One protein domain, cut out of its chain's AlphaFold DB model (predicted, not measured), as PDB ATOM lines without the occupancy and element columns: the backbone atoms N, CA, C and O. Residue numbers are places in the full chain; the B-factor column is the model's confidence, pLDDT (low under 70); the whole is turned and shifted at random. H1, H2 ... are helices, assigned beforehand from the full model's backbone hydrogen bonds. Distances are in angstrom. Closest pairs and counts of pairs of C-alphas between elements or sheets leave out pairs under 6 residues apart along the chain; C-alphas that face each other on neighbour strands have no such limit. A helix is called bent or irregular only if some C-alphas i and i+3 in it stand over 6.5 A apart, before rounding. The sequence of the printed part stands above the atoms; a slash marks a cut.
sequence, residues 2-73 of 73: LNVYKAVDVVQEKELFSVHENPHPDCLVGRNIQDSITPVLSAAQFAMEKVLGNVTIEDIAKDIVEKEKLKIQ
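Overview. This is residues 2 to 73 of the 73 residues of the protein "Transcriptional regulator" of Peribacillus simplex (UniProt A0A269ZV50). One long helix, H2, makes most of the length of this elongated model; near its last residues the short helix H1 packs on it, and beyond that end H3 sticks out as an arm with residues 58 to 71. From H1 the unnamed stretch of residues 8 to 29 returns to the other end of H2, and with H2 it makes a long, loose loop. The printed part has 72 residues with three named helices, in the order H1, H2, H3, and no named strand; the class is all helix. The whole is extended, with a radius of gyration of the C-alphas of 19.1 A, and spans 65 by 24 by 17 A.

Arrangement. The longest helix is H2, residues 30 to 53, with a kink of 27 degrees near residue 37. It is irregular: C-alphas 31 and 34 are 7.5 A apart. H1, residues 2 to 7, touches H2 at residues 49 to 53 alone, with 4 pairs of C-alphas within 8 A. The closest C-alphas of the two are those of Leu 2 and Leu 52, 4.8 A apart. H1 and H2 run opposite ways at a steep tilt of 67 degrees, only just short of about perpendicular. H3, residues 57 to 71, touches no helix: it is apart from H1, and apart from H2 though it follows H2 in the chain. In H1 and H3 every O i to N i+4 pair is within hydrogen-bond range; in H2, 16 of 20 are.

Along the chain. H2 measures 34.9 A from first to last C-alpha, from C-alpha 30 at (210.345, 250.006, 304.044) to C-alpha 53 at (180.701, 231.758, 306.814). H3 measures 21.8 A and ends at C-alpha 71, at (163.710, 242.781, 327.886). H1 measures 8.6 A and begins at C-alpha 2, at (179.783, 236.191, 304.582).

Size, cuts and confidence. The two C-alphas farthest apart are those of Asp 26 and Gln 73, at 65.2 A. The link from H1 to H2 is long, with 22 residues; the link from H2 to H3 is tight, with 3. Residues 7 to 13 stand free, and so do residues 58 to 73, of which 58 to 71 belong to H3. Without these stretches the body has 49 residues and spans 49 by 15 by 9 A. The printed part has no cut and ends at residue 73, the chain's last residue. Its mean pLDDT is 87.5; residues 9 to 16 and residue 73 are under 70.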
ATOM      1  N   LEU A   2     178.690 235.906 305.528       93.44
ATOM      2  CA  LEU A   2     179.783 236.191 304.582       93.44
ATOM      3  C   LEU A   2     179.328 236.716 303.205       93.44
ATOM      4  O   LEU A   2     179.892 237.681 302.710       93.44
ATOM      5  N   ASN A   3     178.290 236.126 302.604       91.19
ATOM      6  CA  ASN A   3     177.782 236.582 301.301       91.19
ATOM      7  C   ASN A   3     177.235 238.014 301.348       91.19
ATOM      8  O   ASN A   3     177.459 238.781 300.421       91.19
ATOM      9  N   VAL A   4     176.550 238.385 302.436       92.19
ATOM     10  CA  VAL A   4     176.056 239.755 302.629       92.19
ATOM     11  C   VAL A   4     177.230 240.704 302.826       92.19
ATOM     12  O   VAL A   4     177.278 241.734 302.170       92.19
ATOM     13  N   TYR A   5     178.208 240.315 303.650       89.25
ATOM     14  CA  TYR A   5     179.447 241.071 303.854       89.25
ATOM     15  C   TYR A   5     180.189 241.358 302.535       89.25
ATOM     16  O   TYR A   5     180.590 242.493 302.303       89.25
ATOM     17  N   LYS A   6     180.309 240.364 301.643       87.62
ATOM     18  CA  LYS A   6     180.936 240.533 300.319       87.62
ATOM     19  C   LYS A   6     180.097 241.381 299.357       87.62
ATOM     20  O   LYS A   6     180.656 242.097 298.541       87.62
ATOM     21  N   ALA A   7     178.768 241.307 299.444       88.12
ATOM     22  CA  ALA A   7     177.868 242.007 298.526       88.12
ATOM     23  C   ALA A   7     177.786 243.524 298.761       88.12
ATOM     24  O   ALA A   7     177.415 244.253 297.848       88.12
ATOM     25  N   VAL A   8     178.100 244.001 299.969       85.88
ATOM     26  CA  VAL A   8     178.024 245.432 300.318       85.88
ATOM     27  C   VAL A   8     179.340 246.195 300.096       85.88
ATOM     28  O   VAL A   8     179.475 247.307 300.591       85.88
ATOM     29  N   ASP A   9     180.287 245.604 299.358       63.94
ATOM     30  CA  ASP A   9     181.521 246.238 298.858       63.94
ATOM     31  C   ASP A   9     182.316 247.025 299.923       63.94
ATOM     32  O   ASP A   9     182.856 248.099 299.674       63.94
ATOM     33  N   VAL A  10     182.366 246.509 301.160       60.69
ATOM     34  CA  VAL A  10     183.074 247.187 302.267       60.69
ATOM     35  C   VAL A  10     184.593 247.130 302.084       60.69
ATOM     36  O   VAL A  10     185.325 247.886 302.718       60.69
ATOM     37  N   VAL A  11     185.080 246.212 301.246       58.38
ATOM     38  CA  VAL A  11     186.498 246.039 300.932       58.38
ATOM     39  C   VAL A  11     186.588 245.519 299.493       58.38
ATOM     40  O   VAL A  11     185.908 244.549 299.151       58.38
ATOM     41  N   GLN A  12     187.406 246.166 298.654       60.25
ATOM     42  CA  GLN A  12     187.692 245.684 297.297       60.25
ATOM     43  C   GLN A  12     188.206 244.241 297.365       60.25
ATOM     44  O   GLN A  12     188.855 243.861 298.345       60.25
ATOM     45  N   GLU A  13     187.914 243.417 296.349       55.31
ATOM     46  CA  GLU A  13     188.348 242.017 296.329       55.31
ATOM     47  C   GLU A  13     189.826 241.893 296.741       55.31
ATOM     48  O   GLU A  13     190.716 242.301 295.999       55.31
ATOM     49  N   LYS A  14     190.055 241.256 297.903       54.66
ATOM     50  CA  LYS A  14     191.359 240.915 298.516       54.66
ATOM     51  C   LYS A  14     192.025 241.953 299.431       54.66
ATOM     52  O   LYS A  14     193.120 241.653 299.900       54.66
ATOM     53  N   GLU A  15     191.396 243.073 299.785       63.34
ATOM     54  CA  GLU A  15     192.042 244.055 300.680       63.34
ATOM     55  C   GLU A  15     191.176 244.468 301.876       63.34
ATOM     56  O   GLU A  15     190.708 245.600 301.970       63.34
ATOM     57  N   LEU A  16     190.990 243.561 302.851       69.12
ATOM     58  CA  LEU A  16     190.450 243.961 304.166       69.12
ATOM     59  C   LEU A  16     191.356 245.000 304.846       69.12
ATOM     60  O   LEU A  16     190.904 245.816 305.647       69.12
ATOM     61  N   PHE A  17     192.645 244.949 304.531       76.81
ATOM     62  CA  PHE A  17     193.662 245.811 305.091       76.81
ATOM     63  C   PHE A  17     194.309 246.610 303.969       76.81
ATOM     64  O   PHE A  17     194.884 246.028 303.053       76.81
ATOM     65  N   SER A  18     194.246 247.936 304.070       72.19
ATOM     66  CA  SER A  18     194.994 248.813 303.178       72.19
ATOM     67  C   SER A  18     196.486 248.672 303.438       72.19
ATOM     68  O   SER A  18     196.941 248.664 304.586       72.19
ATOM     69  N   VAL A  19     197.247 248.594 302.359       72.75
ATOM     70  CA  VAL A  19     198.702 248.493 302.393       72.75
ATOM     71  C   VAL A  19     199.328 249.800 301.919       72.75
ATOM     72  O   VAL A  19     198.718 250.565 301.175       72.75
ATOM     73  N   HIS A  20     200.533 250.113 302.394       71.44
ATOM     74  CA  HIS A  20     201.204 251.345 301.983       71.44
ATOM     75  C   HIS A  20     201.734 251.201 300.553       71.44
ATOM     76  O   HIS A  20     202.593 250.365 300.299       71.44
ATOM     77  N   GLU A  21     201.267 252.055 299.641       71.19
ATOM     78  CA  GLU A  21     201.570 251.939 298.207       71.19
ATOM     79  C   GLU A  21     203.030 252.245 297.831       71.19
ATOM     80  O   GLU A  21     203.470 251.874 296.747       71.19
ATOM     81  N   ASN A  22     203.803 252.916 298.696       80.94
ATOM     82  CA  ASN A  22     205.169 253.330 298.359       80.94
ATOM     83  C   ASN A  22     206.158 253.210 299.538       80.94
ATOM     84  O   ASN A  22     206.575 254.217 300.120       80.94
ATOM     85  N   PRO A  23     206.525 251.980 299.936       85.19
ATOM     86  CA  PRO A  23     207.575 251.777 300.920       85.19
ATOM     87  C   PRO A  23     208.937 252.263 300.401       85.19
ATOM     88  O   PRO A  23     209.312 252.016 299.259       85.19
ATOM     89  N   HIS A  24     209.730 252.906 301.264       91.12
ATOM     90  CA  HIS A  24     211.051 253.414 300.883       91.12
ATOM     91  C   HIS A  24     212.052 252.264 300.626       91.12
ATOM     92  O   HIS A  24     212.341 251.513 301.567       91.12
ATOM     93  N   PRO A  25     212.667 252.151 299.429       89.56
ATOM     94  CA  PRO A  25     213.534 251.020 299.072       89.56
ATOM     95  C   PRO A  25     214.835 250.963 299.892       89.56
ATOM     96  O   PRO A  25     215.253 249.893 300.340       89.56
ATOM     97  N   ASP A  26     215.452 252.109 300.189       96.38
ATOM     98  CA  ASP A  26     216.699 252.118 300.977       96.38
ATOM     99  C   ASP A  26     216.478 251.881 302.482       96.38
ATOM    100  O   ASP A  26     217.408 251.543 303.218       96.38
ATOM    101  N   CYS A  27     215.235 251.978 302.961       94.06
ATOM    102  CA  CYS A  27     214.899 251.701 304.352       94.06
ATOM    103  C   CYS A  27     214.737 250.191 304.557       94.06
ATOM    104  O   CYS A  27     213.953 249.554 303.858       94.06
ATOM    105  N   LEU A  28     215.437 249.618 305.547       95.88
ATOM    106  CA  LEU A  28     215.325 248.192 305.891       95.88
ATOM    107  C   LEU A  28     213.878 247.780 306.158       95.88
ATOM    108  O   LEU A  28     213.441 246.745 305.667       95.88
ATOM    109  N   VAL A  29     213.140 248.586 306.919       94.50
ATOM    110  CA  VAL A  29     211.729 248.313 307.205       94.50
ATOM    111  C   VAL A  29     210.896 248.520 305.944       94.50
ATOM    112  O   VAL A  29     210.126 247.637 305.587       94.50
ATOM    113  N   GLY A  30     211.101 249.642 305.243       93.31
ATOM    114  CA  GLY A  30     210.345 250.006 304.044       93.31
ATOM    115  C   GLY A  30     210.326 248.882 303.014       93.31
ATOM    116  O   GLY A  30     209.267 248.326 302.744       93.31
ATOM    117  N   ARG A  31     211.490 248.457 302.515       93.44
ATOM    118  CA  ARG A  31     211.563 247.432 301.456       93.44
ATOM    119  C   ARG A  31     211.056 246.032 301.838       93.44
ATOM    120  O   ARG A  31     210.968 245.198 300.952       93.44
ATOM    121  N   ASN A  32     210.787 245.748 303.119       93.31
ATOM    122  CA  ASN A  32     210.428 244.399 303.593       93.31
ATOM    123  C   ASN A  32     209.056 244.311 304.283       93.31
ATOM    124  O   ASN A  32     208.534 243.207 304.451       93.31
ATOM    125  N   ILE A  33     208.480 245.427 304.744       91.50
ATOM    126  CA  ILE A  33     207.293 245.387 305.614       91.50
ATOM    127  C   ILE A  33     206.077 244.785 304.907       91.50
ATOM    128  O   ILE A  33     205.348 244.012 305.523       91.50
ATOM    129  N   GLN A  34     205.902 245.076 303.616       88.75
ATOM    130  CA  GLN A  34     204.778 244.589 302.822       88.75
ATOM    131  C   GLN A  34     204.763 243.058 302.750       88.75
ATOM    132  O   GLN A  34     203.775 242.425 303.130       88.75
ATOM    133  N   ASP A  35     205.883 242.463 302.344       90.44
ATOM    134  CA  ASP A  35     206.041 241.010 302.233       90.44
ATOM    135  C   ASP A  35     205.944 240.321 303.597       90.44
ATOM    136  O   ASP A  35     205.418 239.216 303.712       90.44
ATOM    137  N   SER A  36     206.408 240.998 304.652       93.06
ATOM    138  CA  SER A  36     206.356 240.477 306.019       93.06
ATOM    139  C   SER A  36     204.933 240.450 306.584       93.06
ATOM    140  O   SER A  36     204.569 239.511 307.292       93.06
ATOM    141  N   ILE A  37     204.123 241.475 306.300       90.56
ATOM    142  CA  ILE A  37     202.801 241.645 306.919       90.56
ATOM    143  C   ILE A  37     201.671 241.002 306.104       90.56
ATOM    144  O   ILE A  37     200.715 240.489 306.685       90.56
ATOM    145  N   THR A  38     201.792 240.953 304.773       89.56
ATOM    146  CA  THR A  38     200.737 240.449 303.869       89.56
ATOM    147  C   THR A  38     200.248 239.034 304.220       89.56
ATOM    148  O   THR A  38     199.031 238.834 304.280       89.56
ATOM    149  N   PRO A  39     201.117 238.044 304.518       92.00
ATOM    150  CA  PRO A  39     200.659 236.702 304.885       92.00
ATOM    151  C   PRO A  39     199.866 236.680 306.196       92.00
ATOM    152  O   PRO A  39     198.883 235.949 306.316       92.00
ATOM    153  N   VAL A  40     200.259 237.511 307.170       93.56
ATOM    154  CA  VAL A  40     199.581 237.628 308.470       93.56
ATOM    155  C   VAL A  40     198.192 238.235 308.289       93.56
ATOM    156  O   VAL A  40     197.211 237.699 308.802       93.56
ATOM    157  N   LEU A  41     198.099 239.314 307.509       91.00
ATOM    158  CA  LEU A  41     196.833 239.980 307.194       91.00
ATOM    159  C   LEU A  41     195.896 239.060 306.403       91.00
ATOM    160  O   LEU A  41     194.716 238.954 306.728       91.00
ATOM    161  N   SER A  42     196.432 238.306 305.442       89.00
ATOM    162  CA  SER A  42     195.667 237.314 304.676       89.00
ATOM    163  C   SER A  42     195.107 236.207 305.574       89.00
ATOM    164  O   SER A  42     193.936 235.838 305.462       89.00
ATOM    165  N   ALA A  43     195.914 235.691 306.505       93.69
ATOM    166  CA  ALA A  43     195.470 234.684 307.465       93.69
ATOM    167  C   ALA A  43     194.384 235.231 308.409       93.69
ATOM    168  O   ALA A  43     193.401 234.537 308.683       93.69
ATOM    169  N   ALA A  44     194.527 236.479 308.865       93.25
ATOM    170  CA  ALA A  44     193.527 237.149 309.691       93.25
ATOM    171  C   ALA A  44     192.200 237.335 308.939       93.25
ATOM    172  O   ALA A  44     191.141 236.991 309.472       93.25
ATOM    173  N   GLN A  45     192.251 237.797 307.684       90.75
ATOM    174  CA  GLN A  45     191.066 237.914 306.834       90.75
ATOM    175  C   GLN A  45     190.393 236.551 306.640       90.75
ATOM    176  O   GLN A  45     189.186 236.431 306.845       90.75
ATOM    177  N   PHE A  46     191.151 235.500 306.320       92.31
ATOM    178  CA  PHE A  46     190.594 234.156 306.152       92.31
ATOM    179  C   PHE A  46     189.903 233.641 307.425       92.31
ATOM    180  O   PHE A  46     188.812 233.070 307.360       92.31
ATOM    181  N   ALA A  47     190.507 233.867 308.595       96.12
ATOM    182  CA  ALA A  47     189.913 233.487 309.872       96.12
ATOM    183  C   ALA A  47     188.591 234.229 310.132       96.12
ATOM    184  O   ALA A  47     187.605 233.598 310.519       96.12
ATOM    185  N   MET A  48     188.541 235.537 309.863       94.38
ATOM    186  CA  MET A  48     187.312 236.330 309.942       94.38
ATOM    187  C   MET A  48     186.241 235.806 308.979       94.38
ATOM    188  O   MET A  48     185.106 235.561 309.393       94.38
ATOM    189  N   GLU A  49     186.588 235.587 307.707       93.12
ATOM    190  CA  GLU A  49     185.646 235.082 306.704       93.12
ATOM    191  C   GLU A  49     185.081 233.710 307.093       93.12
ATOM    192  O   GLU A  49     183.889 233.465 306.905       93.12
ATOM    193  N   LYS A  50     185.890 232.843 307.713       96.44
ATOM    194  CA  LYS A  50     185.437 231.548 308.240       96.44
ATOM    195  C   LYS A  50     184.388 231.708 309.343       96.44
ATOM    196  O   LYS A  50     183.406 230.970 309.347       96.44
ATOM    197  N   VAL A  51     184.555 232.675 310.248       97.06
ATOM    198  CA  VAL A  51     183.544 232.983 311.278       97.06
ATOM    199  C   VAL A  51     182.245 233.459 310.627       97.06
ATOM    200  O   VAL A  51     181.177 232.931 310.929       97.06
ATOM    201  N   LEU A  52     182.323 234.394 309.676       95.75
ATOM    202  CA  LEU A  52     181.144 234.920 308.971       95.75
ATOM    203  C   LEU A  52     180.458 233.876 308.073       95.75
ATOM    204  O   LEU A  52     179.262 233.989 307.781       95.75
ATOM    205  N   GLY A  53     181.211 232.887 307.590       96.12
ATOM    206  CA  GLY A  53     180.701 231.758 306.814       96.12
ATOM    207  C   GLY A  53     179.839 230.806 307.646       96.12
ATOM    208  O   GLY A  53     178.916 230.206 307.107       96.12
ATOM    209  N   ASN A  54     180.085 230.736 308.957       97.69
ATOM    210  CA  ASN A  54     179.384 229.841 309.879       97.69
ATOM    211  C   ASN A  54     178.096 230.432 310.476       97.69
ATOM    212  O   ASN A  54     177.435 229.755 311.256       97.69
ATOM    213  N   VAL A  55     177.744 231.680 310.147       97.12
ATOM    214  CA  VAL A  55     176.563 232.373 310.690       97.12
ATOM    215  C   VAL A  55     175.630 232.768 309.553       97.12
ATOM    216  O   VAL A  55     176.064 233.374 308.568       97.12
ATOM    217  N   THR A  56     174.339 232.471 309.661       97.62
ATOM    218  CA  THR A  56     173.320 232.886 308.685       97.62
ATOM    219  C   THR A  56     172.647 234.200 309.096       97.62
ATOM    220  O   THR A  56     172.781 234.669 310.222       97.62
ATOM    221  N   ILE A  57     171.922 234.835 308.168       96.94
ATOM    222  CA  ILE A  57     171.080 235.996 308.511       96.94
ATOM    223  C   ILE A  57     169.902 235.571 309.396       96.94
ATOM    224  O   ILE A  57     169.473 236.339 310.253       96.94
ATOM    225  N   GLU A  58     169.415 234.340 309.229       98.12
ATOM    226  CA  GLU A  58     168.361 233.777 310.070       98.12
ATOM    227  C   GLU A  58     168.812 233.664 311.533       98.12
ATOM    228  O   GLU A  58     168.056 234.045 312.423       98.12
ATOM    229  N   ASP A  59     170.048 233.217 311.784       97.81
ATOM    230  CA  ASP A  59     170.603 233.119 313.142       97.81
ATOM    231  C   ASP A  59     170.621 234.485 313.841       97.81
ATOM    232  O   ASP A  59     170.201 234.608 314.989       97.81
ATOM    233  N   ILE A  60     171.031 235.536 313.120       97.31
ATOM    234  CA  ILE A  60     171.026 236.914 313.631       97.31
ATOM    235  C   ILE A  60     169.597 237.401 313.901       97.31
ATOM    236  O   ILE A  60     169.334 238.009 314.936       97.31
ATOM    237  N   ALA A  61     168.655 237.128 312.995       98.00
ATOM    238  CA  ALA A  61     167.260 237.525 313.172       98.00
ATOM    239  C   ALA A  61     166.617 236.840 314.390       98.00
ATOM    240  O   ALA A  61     165.885 237.486 315.144       98.00
ATOM    241  N   LYS A  62     166.913 235.552 314.611       98.31
ATOM    242  CA  LYS A  62     166.458 234.800 315.790       98.31
ATOM    243  C   LYS A  62     167.015 235.395 317.082       98.31
ATOM    244  O   LYS A  62     166.229 235.698 317.976       98.31
ATOM    245  N   ASP A  63     168.323 235.644 317.143       97.75
ATOM    246  CA  ASP A  63     168.984 236.248 318.309       97.75
ATOM    247  C   ASP A  63     168.384 237.618 318.678       97.75
ATOM    248  O   ASP A  63     168.131 237.895 319.851       97.75
ATOM    249  N   ILE A  64     168.068 238.459 317.687       98.06
ATOM    250  CA  ILE A  64     167.402 239.753 317.915       98.06
ATOM    251  C   ILE A  64     166.028 239.564 318.572       98.06
ATOM    252  O   ILE A  64     165.717 240.233 319.560       98.06
ATOM    253  N   VAL A  65     165.207 238.650 318.047       98.00
ATOM    254  CA  VAL A  65     163.864 238.374 318.585       98.00
ATOM    255  C   VAL A  65     163.941 237.803 320.002       98.00
ATOM    256  O   VAL A  65     163.127 238.162 320.854       98.00
ATOM    257  N   GLU A  66     164.903 236.923 320.274       97.50
ATOM    258  CA  GLU A  66     165.125 236.359 321.609       97.50
ATOM    259  C   GLU A  66     165.542 237.434 322.614       97.50
ATOM    260  O   GLU A  66     164.940 237.538 323.685       97.50
ATOM    261  N   LYS A  67     166.498 238.296 322.251       96.56
ATOM    262  CA  LYS A  67     166.930 239.421 323.093       96.56
ATOM    263  C   LYS A  67     165.803 240.397 323.399       96.56
ATOM    264  O   LYS A  67     165.760 240.930 324.503       96.56
ATOM    265  N   GLU A  68     164.897 240.636 322.455       96.62
ATOM    266  CA  GLU A  68     163.755 241.522 322.686       96.62
ATOM    267  C   GLU A  68     162.750 240.917 323.673       96.62
ATOM    268  O   GLU A  68     162.312 241.596 324.598       96.62
ATOM    269  N   LYS A  69     162.453 239.616 323.559       95.12
ATOM    270  CA  LYS A  69     161.582 238.914 324.519       95.12
ATOM    271  C   LYS A  69     162.119 238.981 325.951       95.12
ATOM    272  O   LYS A  69     161.330 239.133 326.878       95.12
ATOM    273  N   LEU A  70     163.438 238.888 326.124       91.06
ATOM    274  CA  LEU A  70     164.091 238.948 327.438       91.06
ATOM    275  C   LEU A  70     164.017 240.331 328.100       91.06
ATOM    276  O   LEU A  70     164.109 240.408 329.316       91.06
ATOM    277  N   LYS A  71     163.854 241.418 327.334       86.19
ATOM    278  CA  LYS A  71     163.710 242.781 327.886       86.19
ATOM    279  C   LYS A  71     162.298 243.099 328.377       86.19
ATOM    280  O   LYS A  71     162.110 244.091 329.072       86.19
ATOM    281  N   ILE A  72     161.316 242.319 327.934       75.56
ATOM    282  CA  ILE A  72     159.893 242.512 328.243       75.56
ATOM    283  C   ILE A  72     159.483 241.680 329.481       75.56
ATOM    284  O   ILE A  72     158.366 241.826 329.976       75.56
ATOM    285  N   GLN A  73     160.382 240.828 329.993       55.97
ATOM    286  CA  GLN A  73     160.258 240.129 331.281       55.97
ATOM    287  C   GLN A  73     160.867 240.953 332.415       55.97
ATOM    288  O   GLN A  73     160.288 240.900 333.522       55.97
TER     289      GLN A  73